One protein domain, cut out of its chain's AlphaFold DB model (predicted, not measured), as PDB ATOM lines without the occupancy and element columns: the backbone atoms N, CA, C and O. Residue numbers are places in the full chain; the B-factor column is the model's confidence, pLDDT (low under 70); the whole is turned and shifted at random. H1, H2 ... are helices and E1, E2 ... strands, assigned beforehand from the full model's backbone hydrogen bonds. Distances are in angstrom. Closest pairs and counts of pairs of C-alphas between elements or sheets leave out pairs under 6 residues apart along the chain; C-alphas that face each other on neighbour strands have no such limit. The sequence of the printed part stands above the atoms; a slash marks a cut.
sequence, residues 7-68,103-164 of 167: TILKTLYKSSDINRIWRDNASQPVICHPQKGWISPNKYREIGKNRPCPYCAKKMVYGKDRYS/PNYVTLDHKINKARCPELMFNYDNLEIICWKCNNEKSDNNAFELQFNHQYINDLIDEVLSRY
ATOM      1  N   THR A   7     149.814 171.609 147.334       73.44
ATOM      2  CA  THR A   7     149.200 171.630 146.002       73.44
ATOM      3  C   THR A   7     148.266 170.446 145.765       73.44
ATOM      4  O   THR A   7     147.228 170.635 145.145       73.44
ATOM      5  N   ILE A   8     148.568 169.258 146.304       81.50
ATOM      6  CA  ILE A   8     147.694 168.081 146.179       81.50
ATOM      7  C   ILE A   8     146.392 168.317 146.947       81.50
ATOM      8  O   ILE A   8     145.310 168.064 146.420       81.50
ATOM      9  N   LEU A   9     146.481 168.857 148.166       84.06
ATOM     10  CA  LEU A   9     145.312 169.095 149.014       84.06
ATOM     11  C   LEU A   9     144.326 170.085 148.377       84.06
ATOM     12  O   LEU A   9     143.131 169.814 148.352       84.06
ATOM     13  N   LYS A  10     144.821 171.169 147.770       81.12
ATOM     14  CA  LYS A  10     143.981 172.184 147.100       81.12
ATOM     15  C   LYS A  10     143.135 171.645 145.940       81.12
ATOM     16  O   LYS A  10     142.191 172.303 145.521       81.12
ATOM     17  N   THR A  11     143.476 170.472 145.410       82.81
ATOM     18  CA  THR A  11     142.763 169.840 144.285       82.81
ATOM     19  C   THR A  11     141.720 168.812 144.732       82.81
ATOM     20  O   THR A  11     141.092 168.158 143.900       82.81
ATOM     21  N   LEU A  12     141.527 168.632 146.043       84.81
ATOM     22  CA  LEU A  12     140.585 167.656 146.581       84.81
ATOM     23  C   LEU A  12     139.168 168.229 146.636       84.81
ATOM     24  O   LEU A  12     138.865 169.078 147.464       84.81
ATOM     25  N   TYR A  13     138.277 167.691 145.805       79.19
ATOM     26  CA  TYR A  13     136.868 168.112 145.761       79.19
ATOM     27  C   TYR A  13     135.892 167.071 146.327       79.19
ATOM     28  O   TYR A  13     134.751 167.396 146.641       79.19
ATOM     29  N   LYS A  14     136.310 165.803 146.449       87.12
ATOM     30  CA  LYS A  14     135.441 164.705 146.898       87.12
ATOM     31  C   LYS A  14     135.750 164.313 148.335       87.12
ATOM     32  O   LYS A  14     136.881 163.949 148.660       87.12
ATOM     33  N   SER A  15     134.715 164.241 149.171       84.75
ATOM     34  CA  SER A  15     134.831 163.817 150.574       84.75
ATOM     35  C   SER A  15     135.482 162.438 150.737       84.75
ATOM     36  O   SER A  15     136.194 162.200 151.710       84.75
ATOM     37  N   SER A  16     135.294 161.523 149.779       89.12
ATOM     38  CA  SER A  16     135.941 160.205 149.780       89.12
ATOM     39  C   SER A  16     137.463 160.285 149.628       89.12
ATOM     40  O   SER A  16     138.177 159.564 150.322       89.12
ATOM     41  N   ASP A  17     137.961 161.166 148.756       91.25
ATOM     42  CA  ASP A  17     139.398 161.349 148.522       91.25
ATOM     43  C   ASP A  17     140.056 162.037 149.721       91.25
ATOM     44  O   ASP A  17     141.114 161.612 150.186       91.25
ATOM     45  N   ILE A  18     139.366 163.027 150.289       90.44
ATOM     46  CA  ILE A  18     139.748 163.718 151.526       90.44
ATOM     47  C   ILE A  18     139.866 162.714 152.682       90.44
ATOM     48  O   ILE A  18     140.885 162.659 153.371       90.44
ATOM     49  N   ASN A  19     138.856 161.857 152.859       88.94
ATOM     50  CA  ASN A  19     138.862 160.818 153.890       88.94
ATOM     51  C   ASN A  19     139.910 159.729 153.641       88.94
ATOM     52  O   ASN A  19     140.420 159.145 154.599       88.94
ATOM     53  N   ARG A  20     140.237 159.419 152.382       92.06
ATOM     54  CA  ARG A  20     141.342 158.511 152.048       92.06
ATOM     55  C   ARG A  20     142.673 159.116 152.490       92.06
ATOM     56  O   ARG A  20     143.343 158.516 153.319       92.06
ATOM     57  N   ILE A  21     142.993 160.335 152.055       92.88
ATOM     58  CA  ILE A  21     144.264 161.002 152.387       92.88
ATOM     59  C   ILE A  21     144.440 161.169 153.898       92.88
ATOM     60  O   ILE A  21     145.520 160.889 154.422       92.88
ATOM     61  N   TRP A  22     143.382 161.557 154.614       92.69
ATOM     62  CA  TRP A  22     143.407 161.640 156.074       92.69
ATOM     63  C   TRP A  22     143.763 160.302 156.738       92.69
ATOM     64  O   TRP A  22     144.568 160.265 157.671       92.69
ATOM     65  N   ARG A  23     143.174 159.195 156.265       91.88
ATOM     66  CA  ARG A  23     143.423 157.852 156.813       91.88
ATOM     67  C   ARG A  23     144.820 157.347 156.475       91.88
ATOM     68  O   ARG A  23     145.513 156.882 157.377       91.88
ATOM     69  N   ASP A  24     145.243 157.490 155.224       94.31
ATOM     70  CA  ASP A  24     146.534 156.991 154.737       94.31
ATOM     71  C   ASP A  24     147.713 157.670 155.452       94.31
ATOM     72  O   ASP A  24     148.758 157.062 155.683       94.31
ATOM     73  N   ASN A  25     147.519 158.916 155.891       94.31
ATOM     74  CA  ASN A  25     148.531 159.694 156.601       94.31
ATOM     75  C   ASN A  25     148.370 159.677 158.128       94.31
ATOM     76  O   ASN A  25     149.088 160.395 158.820       94.31
ATOM     77  N   ALA A  26     147.487 158.844 158.696       93.06
ATOM     78  CA  ALA A  26     147.231 158.829 160.141       93.06
ATOM     79  C   ALA A  26     148.490 158.559 160.993       93.06
ATOM     80  O   ALA A  26     148.587 159.047 162.122       93.06
ATOM     81  N   SER A  27     149.456 157.815 160.449       95.38
ATOM     82  CA  SER A  27     150.739 157.499 161.094       95.38
ATOM     83  C   SER A  27     151.932 158.270 160.517       95.38
ATOM     84  O   SER A  27     153.032 158.139 161.047       95.38
ATOM     85  N   GLN A  28     151.734 159.089 159.481       95.50
ATOM     86  CA  GLN A  28     152.809 159.833 158.814       95.50
ATOM     87  C   GLN A  28     153.044 161.195 159.482       95.50
ATOM     88  O   GLN A  28     152.072 161.815 159.912       95.50
ATOM     89  N   PRO A  29     154.293 161.688 159.587       95.75
ATOM     90  CA  PRO A  29     154.611 162.955 160.246       95.75
ATOM     91  C   PRO A  29     154.263 164.169 159.365       95.75
ATOM     92  O   PRO A  29     155.142 164.830 158.823       95.75
ATOM     93  N   VAL A  30     152.968 164.448 159.205       95.19
ATOM     94  CA  VAL A  30     152.433 165.469 158.280       95.19
ATOM     95  C   VAL A  30     151.988 166.766 158.962       95.19
ATOM     96  O   VAL A  30     151.586 167.700 158.278       95.19
ATOM     97  N   ILE A  31     152.059 166.844 160.295       95.81
ATOM     98  CA  ILE A  31     151.652 168.016 161.080       95.81
ATOM     99  C   ILE A  31     152.897 168.680 161.664       95.81
ATOM    100  O   ILE A  31     153.607 168.056 162.450       95.81
ATOM    101  N   CYS A  32     153.137 169.949 161.336       95.50
ATOM    102  CA  CYS A  32     154.218 170.735 161.934       95.50
ATOM    103  C   CYS A  32     153.762 171.322 163.280       95.50
ATOM    104  O   CYS A  32     153.072 172.335 163.322       95.50
ATOM    105  N   HIS A  33     154.103 170.662 164.386       95.50
ATOM    106  CA  HIS A  33     153.734 171.089 165.736       95.50
ATOM    107  C   HIS A  33     154.831 171.988 166.345       95.50
ATOM    108  O   HIS A  33     155.988 171.562 166.408       95.50
ATOM    109  N   PRO A  34     154.500 173.157 166.929       94.81
ATOM    110  CA  PRO A  34     155.484 174.164 167.353       94.81
ATOM    111  C   PRO A  34     156.525 173.641 168.355       94.81
ATOM    112  O   PRO A  34     157.698 173.975 168.277       94.81
ATOM    113  N   GLN A  35     156.111 172.775 169.285       94.62
ATOM    114  CA  GLN A  35     156.998 172.219 170.324       94.62
ATOM    115  C   GLN A  35     157.551 170.816 170.029       94.62
ATOM    116  O   GLN A  35     158.356 170.300 170.801       94.62
ATOM    117  N   LYS A  36     157.048 170.131 168.995       94.12
ATOM    118  CA  LYS A  36     157.325 168.698 168.759       94.12
ATOM    119  C   LYS A  36     157.874 168.423 167.360       94.12
ATOM    120  O   LYS A  36     158.210 167.278 167.072       94.12
ATOM    121  N   GLY A  37     157.975 169.450 166.516       95.38
ATOM    122  CA  GLY A  37     158.324 169.300 165.111       95.38
ATOM    123  C   GLY A  37     157.240 168.543 164.345       95.38
ATOM    124  O   GLY A  37     156.058 168.602 164.686       95.38
ATOM    125  N   TRP A  38     157.650 167.819 163.310       95.56
ATOM    126  CA  TRP A  38     156.746 167.041 162.469       95.56
ATOM    127  C   TRP A  38     156.236 165.790 163.194       95.56
ATOM    128  O   TRP A  38     157.001 164.877 163.498       95.56
ATOM    129  N   ILE A  39     154.930 165.739 163.456       96.81
ATOM    130  CA  ILE A  39     154.252 164.632 164.137       96.81
ATOM    131  C   ILE A  39     153.102 164.083 163.294       96.81
ATOM    132  O   ILE A  39     152.593 164.742 162.386       96.81
ATOM    133  N   SER A  40     152.684 162.854 163.596       96.94
ATOM    134  CA  SER A  40     151.537 162.232 162.938       96.94
ATOM    135  C   SER A  40     150.211 162.548 163.628       96.94
ATOM    136  O   SER A  40     150.200 162.824 164.831       96.94
ATOM    137  N   PRO A  41     149.070 162.439 162.923       96.38
ATOM    138  CA  PRO A  41     147.745 162.518 163.538       96.38
ATOM    139  C   PRO A  41     147.574 161.573 164.738       96.38
ATOM    140  O   PRO A  41     147.013 161.959 165.762       96.38
ATOM    141  N   ASN A  42     148.088 160.341 164.656       95.94
ATOM    142  CA  ASN A  42     148.067 159.391 165.770       95.94
ATOM    143  C   ASN A  42     148.908 159.871 166.951       95.94
ATOM    144  O   ASN A  42     148.435 159.824 168.088       95.94
ATOM    145  N   LYS A  43     150.110 160.398 166.684       96.81
ATOM    146  CA  LYS A  43     150.943 160.981 167.736       96.81
ATOM    147  C   LYS A  43     150.260 162.184 168.379       96.81
ATOM    148  O   LYS A  43     150.330 162.346 169.593       96.81
ATOM    149  N   TYR A  44     149.557 162.993 167.591       97.12
ATOM    150  CA  TYR A  44     148.859 164.159 168.110       97.12
ATOM    151  C   TYR A  44     147.683 163.766 169.022       97.12
ATOM    152  O   TYR A  44     147.553 164.310 170.116       97.12
ATOM    153  N   ARG A  45     146.903 162.734 168.666       96.56
ATOM    154  CA  ARG A  45     145.886 162.157 169.572       96.56
ATOM    155  C   ARG A  45     146.492 161.632 170.873       96.56
ATOM    156  O   ARG A  45     145.932 161.843 171.944       96.56
ATOM    157  N   GLU A  46     147.647 160.973 170.803       96.38
ATOM    158  CA  GLU A  46     148.330 160.466 171.997       96.38
ATOM    159  C   GLU A  46     148.694 161.597 172.977       96.38
ATOM    160  O   GLU A  46     148.533 161.431 174.184       96.38
ATOM    161  N   ILE A  47     149.102 162.771 172.474       95.06
ATOM    162  CA  ILE A  47     149.388 163.963 173.297       95.06
ATOM    163  C   ILE A  47     148.146 164.423 174.081       95.06
ATOM    164  O   ILE A  47     148.274 164.942 175.191       95.06
ATOM    165  N   GLY A  48     146.947 164.204 173.536       95.50
ATOM    166  CA  GLY A  48     145.670 164.507 174.186       95.50
ATOM    167  C   GLY A  48     145.334 163.606 175.375       95.50
ATOM    168  O   GLY A  48     144.464 163.941 176.180       95.50
ATOM    169  N   LYS A  49     146.019 162.468 175.525       96.94
ATOM    170  CA  LYS A  49     145.791 161.537 176.631       96.94
ATOM    171  C   LYS A  49     145.969 162.245 177.973       96.94
ATOM    172  O   LYS A  49     146.948 162.949 178.193       96.94
ATOM    173  N   ASN A  50     145.050 161.986 178.901       96.12
ATOM    174  CA  ASN A  50     145.030 162.550 180.250       96.12
ATOM    175  C   ASN A  50     144.848 164.076 180.327       96.12
ATOM    176  O   ASN A  50     144.884 164.606 181.436       96.12
ATOM    177  N   ARG A  51     144.617 164.769 179.205       96.81
ATOM    178  CA  ARG A  51     144.267 166.194 179.193       96.81
ATOM    179  C   ARG A  51     142.748 166.370 179.293       96.81
ATOM    180  O   ARG A  51     142.015 165.488 178.839       96.81
ATOM    181  N   PRO A  52     142.254 167.461 179.896       97.50
ATOM    182  CA  PRO A  52     140.831 167.777 179.861       97.50
ATOM    183  C   PRO A  52     140.392 168.115 178.430       97.50
ATOM    184  O   PRO A  52     141.132 168.751 177.682       97.50
ATOM    185  N   CYS A  53     139.196 167.673 178.046       96.75
ATOM    186  CA  CYS A  53     138.533 168.129 176.826       96.75
ATOM    187  C   CYS A  53     138.262 169.642 176.922       96.75
ATOM    188  O   CYS A  53     137.749 170.055 177.965       96.75
ATOM    189  N   PRO A  54     138.519 170.445 175.871       94.19
ATOM    190  CA  PRO A  54     138.278 171.891 175.911       94.19
ATOM    191  C   PRO A  54     136.808 172.268 176.151       94.19
ATOM    192  O   PRO A  54     136.545 173.330 176.696       94.19
ATOM    193  N   TYR A  55     135.861 171.383 175.819       93.56
ATOM    194  CA  TYR A  55     134.426 171.663 175.946       93.56
ATOM    195  C   TYR A  55     133.799 171.074 177.216       93.56
ATOM    196  O   TYR A  55     133.134 171.762 177.972       93.56
ATOM    197  N   CYS A  56     134.007 169.790 177.514       93.19
ATOM    198  CA  CYS A  56     133.348 169.167 178.675       93.19
ATOM    199  C   CYS A  56     134.230 169.054 179.924       93.19
ATOM    200  O   CYS A  56     133.808 168.440 180.906       93.19
ATOM    201  N   ALA A  57     135.479 169.536 179.868       94.62
ATOM    202  CA  ALA A  57     136.498 169.432 180.920       94.62
ATOM    203  C   ALA A  57     136.802 167.999 181.421       94.62
ATOM    204  O   ALA A  57     137.636 167.798 182.306       94.62
ATOM    205  N   LYS A  58     136.174 166.962 180.850       96.25
ATOM    206  CA  LYS A  58     136.427 165.567 181.217       96.25
ATOM    207  C   LYS A  58     137.790 165.130 180.706       96.25
ATOM    208  O   LYS A  58     138.185 165.436 179.580       96.25
ATOM    209  N   LYS A  59     138.492 164.369 181.542       97.81
ATOM    210  CA  LYS A  59     139.799 163.802 181.221       97.81
ATOM    211  C   LYS A  59     139.685 162.855 180.027       97.81
ATOM    212  O   LYS A  59     138.940 161.877 180.072       97.81
ATOM    213  N   MET A  60     140.446 163.133 178.976       98.19
ATOM    214  CA  MET A  60     140.434 162.330 177.764       98.19
ATOM    215  C   MET A  60     141.297 161.077 177.900       98.19
ATOM    216  O   MET A  60     142.345 161.074 178.557       98.19
ATOM    217  N   VAL A  61     140.864 160.002 177.242       97.62
ATOM    218  CA  VAL A  61     141.520 158.691 177.274       97.62
ATOM    219  C   VAL A  61     141.983 158.269 175.885       97.62
ATOM    220  O   VAL A  61     141.340 158.557 174.881       97.62
ATOM    221  N   TYR A  62     143.111 157.570 175.818       95.88
ATOM    222  CA  TYR A  62     143.681 157.072 174.567       95.88
ATOM    223  C   TYR A  62     144.278 155.682 174.787       95.88
ATOM    224  O   TYR A  62     144.795 155.392 175.870       95.88
ATOM    225  N   GLY A  63     144.207 154.837 173.758       94.06
ATOM    226  CA  GLY A  63     144.618 153.433 173.798       94.06
ATOM    227  C   GLY A  63     143.447 152.522 173.443       94.06
ATOM    228  O   GLY A  63     142.613 152.217 174.297       94.06
ATOM    229  N   LYS A  64     143.386 152.115 172.171       91.31
ATOM    230  CA  LYS A  64     142.285 151.331 171.596       91.31
ATOM    231  C   LYS A  64     142.004 150.061 172.405       91.31
ATOM    232  O   LYS A  64     140.851 149.819 172.744       91.31
ATOM    233  N   ASP A  65     143.037 149.326 172.801       91.75
ATOM    234  CA  ASP A  65     142.892 148.028 173.480       91.75
ATOM    235  C   ASP A  65     142.169 148.124 174.830       91.75
ATOM    236  O   ASP A  65     141.484 147.195 175.249       91.75
ATOM    237  N   ARG A  66     142.277 149.273 175.508       94.62
ATOM    238  CA  ARG A  66     141.647 149.504 176.813       94.62
ATOM    239  C   ARG A  66     140.307 150.225 176.707       94.62
ATOM    240  O   ARG A  66     139.389 149.931 177.467       94.62
ATOM    241  N   TYR A  67     140.208 151.186 175.793       96.69
ATOM    242  CA  TYR A  67     139.086 152.126 175.721       96.69
ATOM    243  C   TYR A  67     138.190 151.911 174.498       96.69
ATOM    244  O   TYR A  67     137.415 152.796 174.133       96.69
ATOM    245  N   SER A  68     138.273 150.729 173.886       95.94
ATOM    246  CA  SER A  68     137.333 150.263 172.871       95.94
ATOM    247  C   SER A  68     136.938 148.803 173.092       95.94
ATOM    248  O   SER A  68     137.585 148.083 173.854       95.94
ATOM    249  N   PRO A 103     133.289 157.479 175.878       97.56
ATOM    250  CA  PRO A 103     132.758 158.813 175.568       97.56
ATOM    251  C   PRO A 103     133.850 159.878 175.467       97.56
ATOM    252  O   PRO A 103     133.843 160.714 174.567       97.56
ATOM    253  N   ASN A 104     134.836 159.811 176.364       98.00
ATOM    254  CA  ASN A 104     135.968 160.737 176.386       98.00
ATOM    255  C   ASN A 104     137.210 160.234 175.632       98.00
ATOM    256  O   ASN A 104     138.323 160.664 175.932       98.00
ATOM    257  N   TYR A 105     137.061 159.285 174.705       98.06
ATOM    258  CA  TYR A 105     138.186 158.844 173.883       98.06
ATOM    259  C   TYR A 105     138.710 160.010 173.032       98.06
ATOM    260  O   TYR A 105     137.917 160.791 172.505       98.06
ATOM    261  N   VAL A 106     140.033 160.155 172.926       98.00
ATOM    262  CA  VAL A 106     140.648 161.263 172.188       98.00
ATOM    263  C   VAL A 106     140.357 161.131 170.696       98.00
ATOM    264  O   VAL A 106     140.715 160.137 170.057       98.00
ATOM    265  N   THR A 107     139.795 162.187 170.125       96.62
ATOM    266  CA  THR A 107     139.701 162.405 168.686       96.62
ATOM    267  C   THR A 107     140.586 163.578 168.274       96.62
ATOM    268  O   THR A 107     141.107 164.324 169.101       96.62
ATOM    269  N   LEU A 108     140.812 163.691 166.969       95.88
ATOM    270  CA  LEU A 108     141.508 164.817 166.362       95.88
ATOM    271  C   LEU A 108     140.619 165.299 165.228       95.88
ATOM    272  O   LEU A 108     140.360 164.513 164.308       95.88
ATOM    273  N   ASP A 109     140.144 166.528 165.350       92.38
ATOM    274  CA  ASP A 109     139.169 167.131 164.453       92.38
ATOM    275  C   ASP A 109     139.664 168.468 163.894       92.38
ATOM    276  O   ASP A 109     140.788 168.891 164.177       92.38
ATOM    277  N   HIS A 110     138.847 169.095 163.051       92.75
ATOM    278  CA  HIS A 110     139.171 170.314 162.325       92.75
ATOM    279  C   HIS A 110     138.275 171.471 162.773       92.75
ATOM    280  O   HIS A 110     137.051 171.342 162.758       92.75
ATOM    281  N   LYS A 111     138.860 172.625 163.108       91.56
ATOM    282  CA  LYS A 111     138.103 173.854 163.414       91.56
ATOM    283  C   LYS A 111     137.337 174.340 162.185       91.56
ATOM    284  O   LYS A 111     136.138 174.591 162.249       91.56
ATOM    285  N   ILE A 112     138.027 174.394 161.046       89.69
ATOM    286  CA  ILE A 112     137.460 174.641 159.723       89.69
ATOM    287  C   ILE A 112     137.360 173.310 158.986       89.69
ATOM    288  O   ILE A 112     138.354 172.605 158.799       89.69
ATOM    289  N   ASN A 113     136.148 172.984 158.540       86.19
ATOM    290  CA  ASN A 113     135.831 171.724 157.879       86.19
ATOM    291  C   ASN A 113     136.778 171.389 156.703       86.19
ATOM    292  O   ASN A 113     136.784 172.062 155.669       86.19
ATOM    293  N   LYS A 114     137.512 170.275 156.831       86.75
ATOM    294  CA  LYS A 114     138.445 169.759 155.809       86.75
ATOM    295  C   LYS A 114     137.796 169.397 154.469       86.75
ATOM    296  O   LYS A 114     138.505 169.304 153.479       86.75
ATOM    297  N   ALA A 115     136.483 169.160 154.422       85.94
ATOM    298  CA  ALA A 115     135.763 168.921 153.171       85.94
ATOM    299  C   ALA A 115     135.638 170.198 152.327       85.94
ATOM    300  O   ALA A 115     135.528 170.111 151.108       85.94
ATOM    301  N   ARG A 116     135.658 171.373 152.973       84.75
ATOM    302  CA  ARG A 116     135.586 172.689 152.320       84.75
ATOM    303  C   ARG A 116     136.955 173.342 152.156       84.75
ATOM    304  O   ARG A 116     137.162 174.036 151.170       84.75
ATOM    305  N   CYS A 117     137.866 173.094 153.097       88.75
ATOM    306  CA  CYS A 117     139.233 173.619 153.086       88.75
ATOM    307  C   CYS A 117     140.253 172.475 153.250       88.75
ATOM    308  O   CYS A 117     140.856 172.332 154.322       88.75
ATOM    309  N   PRO A 118     140.428 171.598 152.243       90.81
ATOM    310  CA  PRO A 118     141.314 170.442 152.361       90.81
ATOM    311  C   PRO A 118     142.789 170.819 152.561       90.81
ATOM    312  O   PRO A 118     143.533 170.060 153.174       90.81
ATOM    313  N   GLU A 119     143.219 171.995 152.107       90.06
ATOM    314  CA  GLU A 119     144.551 172.561 152.355       90.06
ATOM    315  C   GLU A 119     144.849 172.776 153.848       90.06
ATOM    316  O   GLU A 119     146.003 172.744 154.272       90.06
ATOM    317  N   LEU A 120     143.812 172.905 154.680       92.44
ATOM    318  CA  LEU A 120     143.948 173.035 156.130       92.44
ATOM    319  C   LEU A 120     143.917 171.684 156.864       92.44
ATOM    320  O   LEU A 120     143.916 171.656 158.095       92.44
ATOM    321  N   MET A 121     143.892 170.551 156.149       93.25
ATOM    322  CA  MET A 121     143.717 169.214 156.737       93.25
ATOM    323  C   MET A 121     144.789 168.843 157.769       93.25
ATOM    324  O   MET A 121     144.473 168.193 158.767       93.25
ATOM    325  N   PHE A 122     146.043 169.226 157.529       95.06
ATOM    326  CA  PHE A 122     147.174 168.936 158.421       95.06
ATOM    327  C   PHE A 122     147.774 170.196 159.054       95.06
ATOM    328  O   PHE A 122     148.824 170.132 159.693       95.06
ATOM    329  N   ASN A 123     147.110 171.343 158.885       94.75
ATOM    330  CA  ASN A 123     147.525 172.589 159.509       94.75
ATOM    331  C   ASN A 123     147.316 172.489 161.030       94.75
ATOM    332  O   ASN A 123     146.208 172.211 161.484       94.75
ATOM    333  N   TYR A 124     148.380 172.710 161.806       95.38
ATOM    334  CA  TYR A 124     148.351 172.610 163.266       95.38
ATOM    335  C   TYR A 124     147.288 173.515 163.906       95.38
ATOM    336  O   TYR A 124     146.554 173.050 164.774       95.38
ATOM    337  N   ASP A 125     147.155 174.760 163.444       94.50
ATOM    338  CA  ASP A 125     146.220 175.743 164.005       94.50
ATOM    339  C   ASP A 125     144.757 175.414 163.692       94.50
ATOM    340  O   ASP A 125     143.856 175.805 164.442       94.50
ATOM    341  N   ASN A 126     144.522 174.659 162.611       94.50
ATOM    342  CA  ASN A 126     143.202 174.164 162.230       94.50
ATOM    343  C   ASN A 126     142.827 172.840 162.913       94.50
ATOM    344  O   ASN A 126     141.675 172.418 162.835       94.50
ATOM    345  N   LEU A 127     143.776 172.162 163.556       95.44
ATOM    346  CA  LEU A 127     143.536 170.890 164.226       95.44
ATOM    347  C   LEU A 127     143.191 171.097 165.700       95.44
ATOM    348  O   LEU A 127     143.815 171.889 166.404       95.44
ATOM    349  N   GLU A 128     142.227 170.323 166.188       95.00
ATOM    350  CA  GLU A 128     141.773 170.373 167.572       95.00
ATOM    351  C   GLU A 128     141.727 168.971 168.190       95.00
ATOM    352  O   GLU A 128     141.137 168.035 167.643       95.00
ATOM    353  N   ILE A 129     142.354 168.824 169.360       96.94
ATOM    354  CA  ILE A 129     142.189 167.641 170.204       96.94
ATOM    355  C   ILE A 129     140.925 167.831 171.030       96.94
ATOM    356  O   ILE A 129     140.845 168.713 171.883       96.94
ATOM    357  N   ILE A 130     139.974 166.935 170.827       97.25
ATOM    358  CA  ILE A 130     138.665 166.968 171.464       97.25
ATOM    359  C   ILE A 130     138.280 165.549 171.883       97.25
ATOM    360  O   ILE A 130     138.802 164.567 171.351       97.25
ATOM    361  N   CYS A 131     137.400 165.413 172.872       97.50
ATOM    362  CA  CYS A 131     136.863 164.107 173.226       97.50
ATOM    363  C   CYS A 131     135.726 163.715 172.278       97.50
ATOM    364  O   CYS A 131     134.976 164.570 171.812       97.50
ATOM    365  N   TRP A 132     135.565 162.421 172.023       96.50
ATOM    366  CA  TRP A 132     134.639 161.941 170.998       96.50
ATOM    367  C   TRP A 132     133.186 162.372 171.229       96.50
ATOM    368  O   TRP A 132     132.524 162.780 170.279       96.50
ATOM    369  N   LYS A 133     132.700 162.373 172.478       96.25
ATOM    370  CA  LYS A 133     131.370 162.915 172.805       96.25
ATOM    371  C   LYS A 133     131.199 164.337 172.244       96.25
ATOM    372  O   LYS A 133     130.290 164.570 171.456       96.25
ATOM    373  N   CYS A 134     132.104 165.249 172.599       95.31
ATOM    374  CA  CYS A 134     132.044 166.639 172.141       95.31
ATOM    375  C   CYS A 134     132.304 166.758 170.634       95.31
ATOM    376  O   CYS A 134     131.739 167.625 169.987       95.31
ATOM    377  N   ASN A 135     133.106 165.862 170.052       94.94
ATOM    378  CA  ASN A 135     133.314 165.818 168.606       94.94
ATOM    379  C   ASN A 135     132.023 165.502 167.841       94.94
ATOM    380  O   ASN A 135     131.750 166.095 166.802       94.94
ATOM    381  N   ASN A 136     131.219 164.573 168.363       92.69
ATOM    382  CA  ASN A 136     129.922 164.246 167.776       92.69
ATOM    383  C   ASN A 136     128.927 165.408 167.917       92.69
ATOM    384  O   ASN A 136     128.132 165.624 167.010       92.69
ATOM    385  N   GLU A 137     128.973 166.146 169.031       91.69
ATOM    386  CA  GLU A 137     128.153 167.349 169.240       91.69
ATOM    387  C   GLU A 137     128.567 168.493 168.308       91.69
ATOM    388  O   GLU A 137     127.707 169.156 167.730       91.69
ATOM    389  N   LYS A 138     129.877 168.687 168.122       91.25
ATOM    390  CA  LYS A 138     130.441 169.669 167.196       91.25
ATOM    391  C   LYS A 138     130.048 169.362 165.754       91.25
ATOM    392  O   LYS A 138     129.552 170.249 165.064       91.25
ATOM    393  N   SER A 139     130.227 168.121 165.296       88.31
ATOM    394  CA  SER A 139     129.929 167.726 163.914       88.31
ATOM    395  C   SER A 139     130.553 168.722 162.907       88.31
ATOM    396  O   SER A 139     131.692 169.157 163.079       88.31
ATOM    397  N   ASP A 140     129.806 169.134 161.883       85.06
ATOM    398  CA  ASP A 140     130.218 170.131 160.888       85.06
ATOM    399  C   ASP A 140     129.964 171.596 161.319       85.06
ATOM    400  O   ASP A 140     130.041 172.513 160.494       85.06
ATOM    401  N   ASN A 141     129.639 171.851 162.592       87.56
ATOM    402  CA  ASN A 141     129.368 173.195 163.097       87.56
ATOM    403  C   ASN A 141     130.671 173.981 163.328       87.56
ATOM    404  O   ASN A 141     131.289 173.909 164.389       87.56
ATOM    405  N   ASN A 142     131.064 174.798 162.350       85.81
ATOM    406  CA  ASN A 142     132.229 175.684 162.470       85.81
ATOM    407  C   ASN A 142     132.063 176.782 163.547       85.81
ATOM    408  O   ASN A 142     133.053 177.384 163.946       85.81
ATOM    409  N   ALA A 143     130.838 177.067 164.008       88.50
ATOM    410  CA  ALA A 143     130.563 178.063 165.050       88.50
ATOM    411  C   ALA A 143     130.498 177.455 166.464       88.50
ATOM    412  O   ALA A 143     130.181 178.167 167.416       88.50
ATOM    413  N   PHE A 144     130.786 176.158 166.612       90.06
ATOM    414  CA  PHE A 144     130.625 175.432 167.872       90.06
ATOM    415  C   PHE A 144     131.407 176.059 169.032       90.06
ATOM    416  O   PHE A 144     130.848 176.253 170.106       90.06
ATOM    417  N   GLU A 145     132.664 176.450 168.804       90.38
ATOM    418  CA  GLU A 145     133.494 177.111 169.821       90.38
ATOM    419  C   GLU A 145     132.889 178.446 170.281       90.38
ATOM    420  O   GLU A 145     132.792 178.708 171.479       90.38
ATOM    421  N   LEU A 146     132.412 179.267 169.341       91.44
ATOM    422  CA  LEU A 146     131.778 180.550 169.654       91.44
ATOM    423  C   LEU A 146     130.489 180.358 170.457       91.44
ATOM    424  O   LEU A 146     130.264 181.067 171.435       91.44
ATOM    425  N   GLN A 147     129.660 179.387 170.066       92.00
ATOM    426  CA  GLN A 147     128.421 179.057 170.772       92.00
ATOM    427  C   GLN A 147     128.699 178.546 172.187       92.00
ATOM    428  O   GLN A 147     128.036 178.969 173.131       92.00
ATOM    429  N   PHE A 148     129.703 177.679 172.339       90.75
ATOM    430  CA  PHE A 148     130.115 177.153 173.633       90.75
ATOM    431  C   PHE A 148     130.618 178.264 174.563       90.75
ATOM    432  O   PHE A 148     130.167 178.366 175.701       90.75
ATOM    433  N   ASN A 149     131.499 179.139 174.069       91.88
ATOM    434  CA  ASN A 149     132.029 180.254 174.853       91.88
ATOM    435  C   ASN A 149     130.932 181.246 175.250       91.88
ATOM    436  O   ASN A 149     130.913 181.722 176.381       91.88
ATOM    437  N   HIS A 150     129.999 181.535 174.341       93.75
ATOM    438  CA  HIS A 150     128.851 182.388 174.638       93.75
ATOM    439  C   HIS A 150     127.967 181.786 175.739       93.75
ATOM    440  O   HIS A 150     127.602 182.494 176.675       93.75
ATOM    441  N   GLN A 151     127.672 180.482 175.672       91.56
ATOM    442  CA  GLN A 151     126.906 179.801 176.718       91.56
ATOM    443  C   GLN A 151     127.632 179.838 178.066       91.56
ATOM    444  O   GLN A 151     127.026 180.206 179.063       91.56
ATOM    445  N   TYR A 152     128.932 179.536 178.086       91.00
ATOM    446  CA  TYR A 152     129.738 179.578 179.305       91.00
ATOM    447  C   TYR A 152     129.723 180.962 179.973       91.00
ATOM    448  O   TYR A 152     129.623 181.060 181.193       91.00
ATOM    449  N   ILE A 153     129.809 182.039 179.184       94.56
ATOM    450  CA  ILE A 153     129.730 183.410 179.707       94.56
ATOM    451  C   ILE A 153     128.350 183.683 180.314       94.56
ATOM    452  O   ILE A 153     128.283 184.264 181.392       94.56
ATOM    453  N   ASN A 154     127.269 183.250 179.662       94.44
ATOM    454  CA  ASN A 154     125.917 183.416 180.202       94.44
ATOM    455  C   ASN A 154     125.725 182.630 181.505       94.44
ATOM    456  O   ASN A 154     125.259 183.204 182.482       94.44
ATOM    457  N   ASP A 155     126.166 181.371 181.551       92.75
ATOM    458  CA  ASP A 155     126.101 180.544 182.762       92.75
ATOM    459  C   ASP A 155     126.874 181.199 183.921       92.75
ATOM    460  O   ASP A 155     126.419 181.201 185.064       92.75
ATOM    461  N   LEU A 156     128.032 181.803 183.624       94.06
ATOM    462  CA  LEU A 156     128.825 182.535 184.609       94.06
ATOM    463  C   LEU A 156     128.109 183.802 185.098       94.06
ATOM    464  O   LEU A 156     128.155 184.100 186.290       94.06
ATOM    465  N   ILE A 157     127.458 184.550 184.202       93.69
ATOM    466  CA  ILE A 157     126.649 185.720 184.569       93.69
ATOM    467  C   ILE A 157     125.511 185.290 185.499       93.69
ATOM    468  O   ILE A 157     125.341 185.889 186.561       93.69
ATOM    469  N   ASP A 158     124.785 184.231 185.146       94.69
ATOM    470  CA  ASP A 158     123.669 183.711 185.939       94.69
ATOM    471  C   ASP A 158     124.133 183.230 187.320       94.69
ATOM    472  O   ASP A 158     123.504 183.545 188.334       94.69
ATOM    473  N   GLU A 159     125.267 182.524 187.397       94.81
ATOM    474  CA  GLU A 159     125.859 182.105 188.670       94.81
ATOM    475  C   GLU A 159     126.240 183.314 189.537       94.81
ATOM    476  O   GLU A 159     125.941 183.343 190.734       94.81
ATOM    477  N   VAL A 160     126.873 184.332 188.944       94.88
ATOM    478  CA  VAL A 160     127.275 185.552 189.657       94.88
ATOM    479  C   VAL A 160     126.054 186.310 190.173       94.88
ATOM    480  O   VAL A 160     126.033 186.654 191.354       94.88
ATOM    481  N   LEU A 161     125.032 186.526 189.342       94.00
ATOM    482  CA  LEU A 161     123.797 187.212 189.740       94.00
ATOM    483  C   LEU A 161     123.022 186.424 190.803       94.00
ATOM    484  O   LEU A 161     122.482 187.011 191.739       94.00
ATOM    485  N   SER A 162     123.006 185.092 190.709       94.12
ATOM    486  CA  SER A 162     122.392 184.230 191.723       94.12
ATOM    487  C   SER A 162     123.121 184.317 193.068       94.12
ATOM    488  O   SER A 162     122.486 184.359 194.123       94.12
ATOM    489  N   ARG A 163     124.457 184.361 193.044       94.38
ATOM    490  CA  ARG A 163     125.295 184.395 194.249       94.38
ATOM    491  C   ARG A 163     125.393 185.783 194.878       94.38
ATOM    492  O   ARG A 163     125.547 185.883 196.095       94.38
ATOM    493  N   TYR A 164     125.298 186.833 194.068       94.00
ATOM    494  CA  TYR A 164     125.399 188.231 194.482       94.00
ATOM    495  C   TYR A 164     124.225 189.049 193.912       94.00
ATOM    496  O   TYR A 164     124.424 189.862 193.012       94.00
TER     497      TYR A 164
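AT A GLANCE: This is residues 7 to 68 and 103 to 164 of the 167 residues of the protein "HNH endonuclease" of Snowella sp (UniProt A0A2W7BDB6). A small antiparallel hairpin, E3 and E4, forms the core, set between two short helices, H2 and H4; the long helix H5 makes a corner with H4 and extends away as an arm whose residues 153 to 164 stick out. A second, smaller hairpin, E1 and E2, lies beyond H2, while H1 lies towards the end of the domain away from the arm and H3 lies out beside a cut. The printed part has 124 residues, with five named helices and four named strands in the order H1 E1 E2 H2 H3 E3 E4 H4 H5. The class is mixed, helices and strands, with two antiparallel sheets of two strands each. The whole is only just loose, close to compact, with a radius of gyration of the C-alphas of 16.6 A, and is elongated, spanning 56 by 33 by 28 A.

HOW THE PARTS SIT: E3, residues 106 to 110, and E4, residues 127 to 131, are antiparallel neighbours in a hairpin, at 143 degrees between directions. N 107 and O 130 are 2.9 A apart, and N 128 and O 109 are also 2.9 A apart, both within hydrogen-bond range. H2, residues 41 to 47, has 6 pairs of C-alphas within 8 A of E3, the closest those of Arg 45 and Val 106 at 5.9 A. H4, residues 132 to 138, has 4 such pairs with E3, the closest those of Thr 107 and Trp 132 at 5.6 A. H2 and H4 are apart. H5, residues 144 to 163, is close to but not clearly touching H4, about perpendicular at 85 degrees; their closest C-alphas, of Lys 138 and Phe 144, are 5.8 A apart. E1, residues 31 to 33, and E2, residues 37 to 39, form the other antiparallel hairpin, with N 33 and O 37 within hydrogen-bond range at 2.9 A. The closest C-alphas of E1 and H2 are those of Ile 31 and Pro 41, 7.2 A apart. H1, residues 15 to 24, and H3, residues 64 to 67, touch no helix. In H1, H2, H4 and H5 every O i to N i+4 pair is within hydrogen-bond range; H3 is too short for such a pair.

IN THESE COORDINATES: E3 is 13.5 A long and E4 13.1 A; C-alpha 106 is at (140.648, 161.263, 172.188). H5 is 28.4 A long and ends with C-alpha 163 at (125.295, 184.395, 194.249). H1 is 14.2 A long, from C-alpha 15 at (134.831, 163.817, 150.574). H2 is 10.0 A, H4 9.6 A, E2 6.3 A, E1 6.0 A and H3 5.3 A.

THE WHOLE: The C-alphas of Ile 8 and Tyr 164, the two farthest apart, are 56.9 A apart. Without the free stretch, the body spans 38 by 33 by 28 A. Residues 69 to 102 are not printed, and C-alphas 68 and 103 are 10.1 A apart across the cut. The links H2 to H3 and E3 to E4 are long. Mean pLDDT of the printed part is 92.9; no printed residue is under 70.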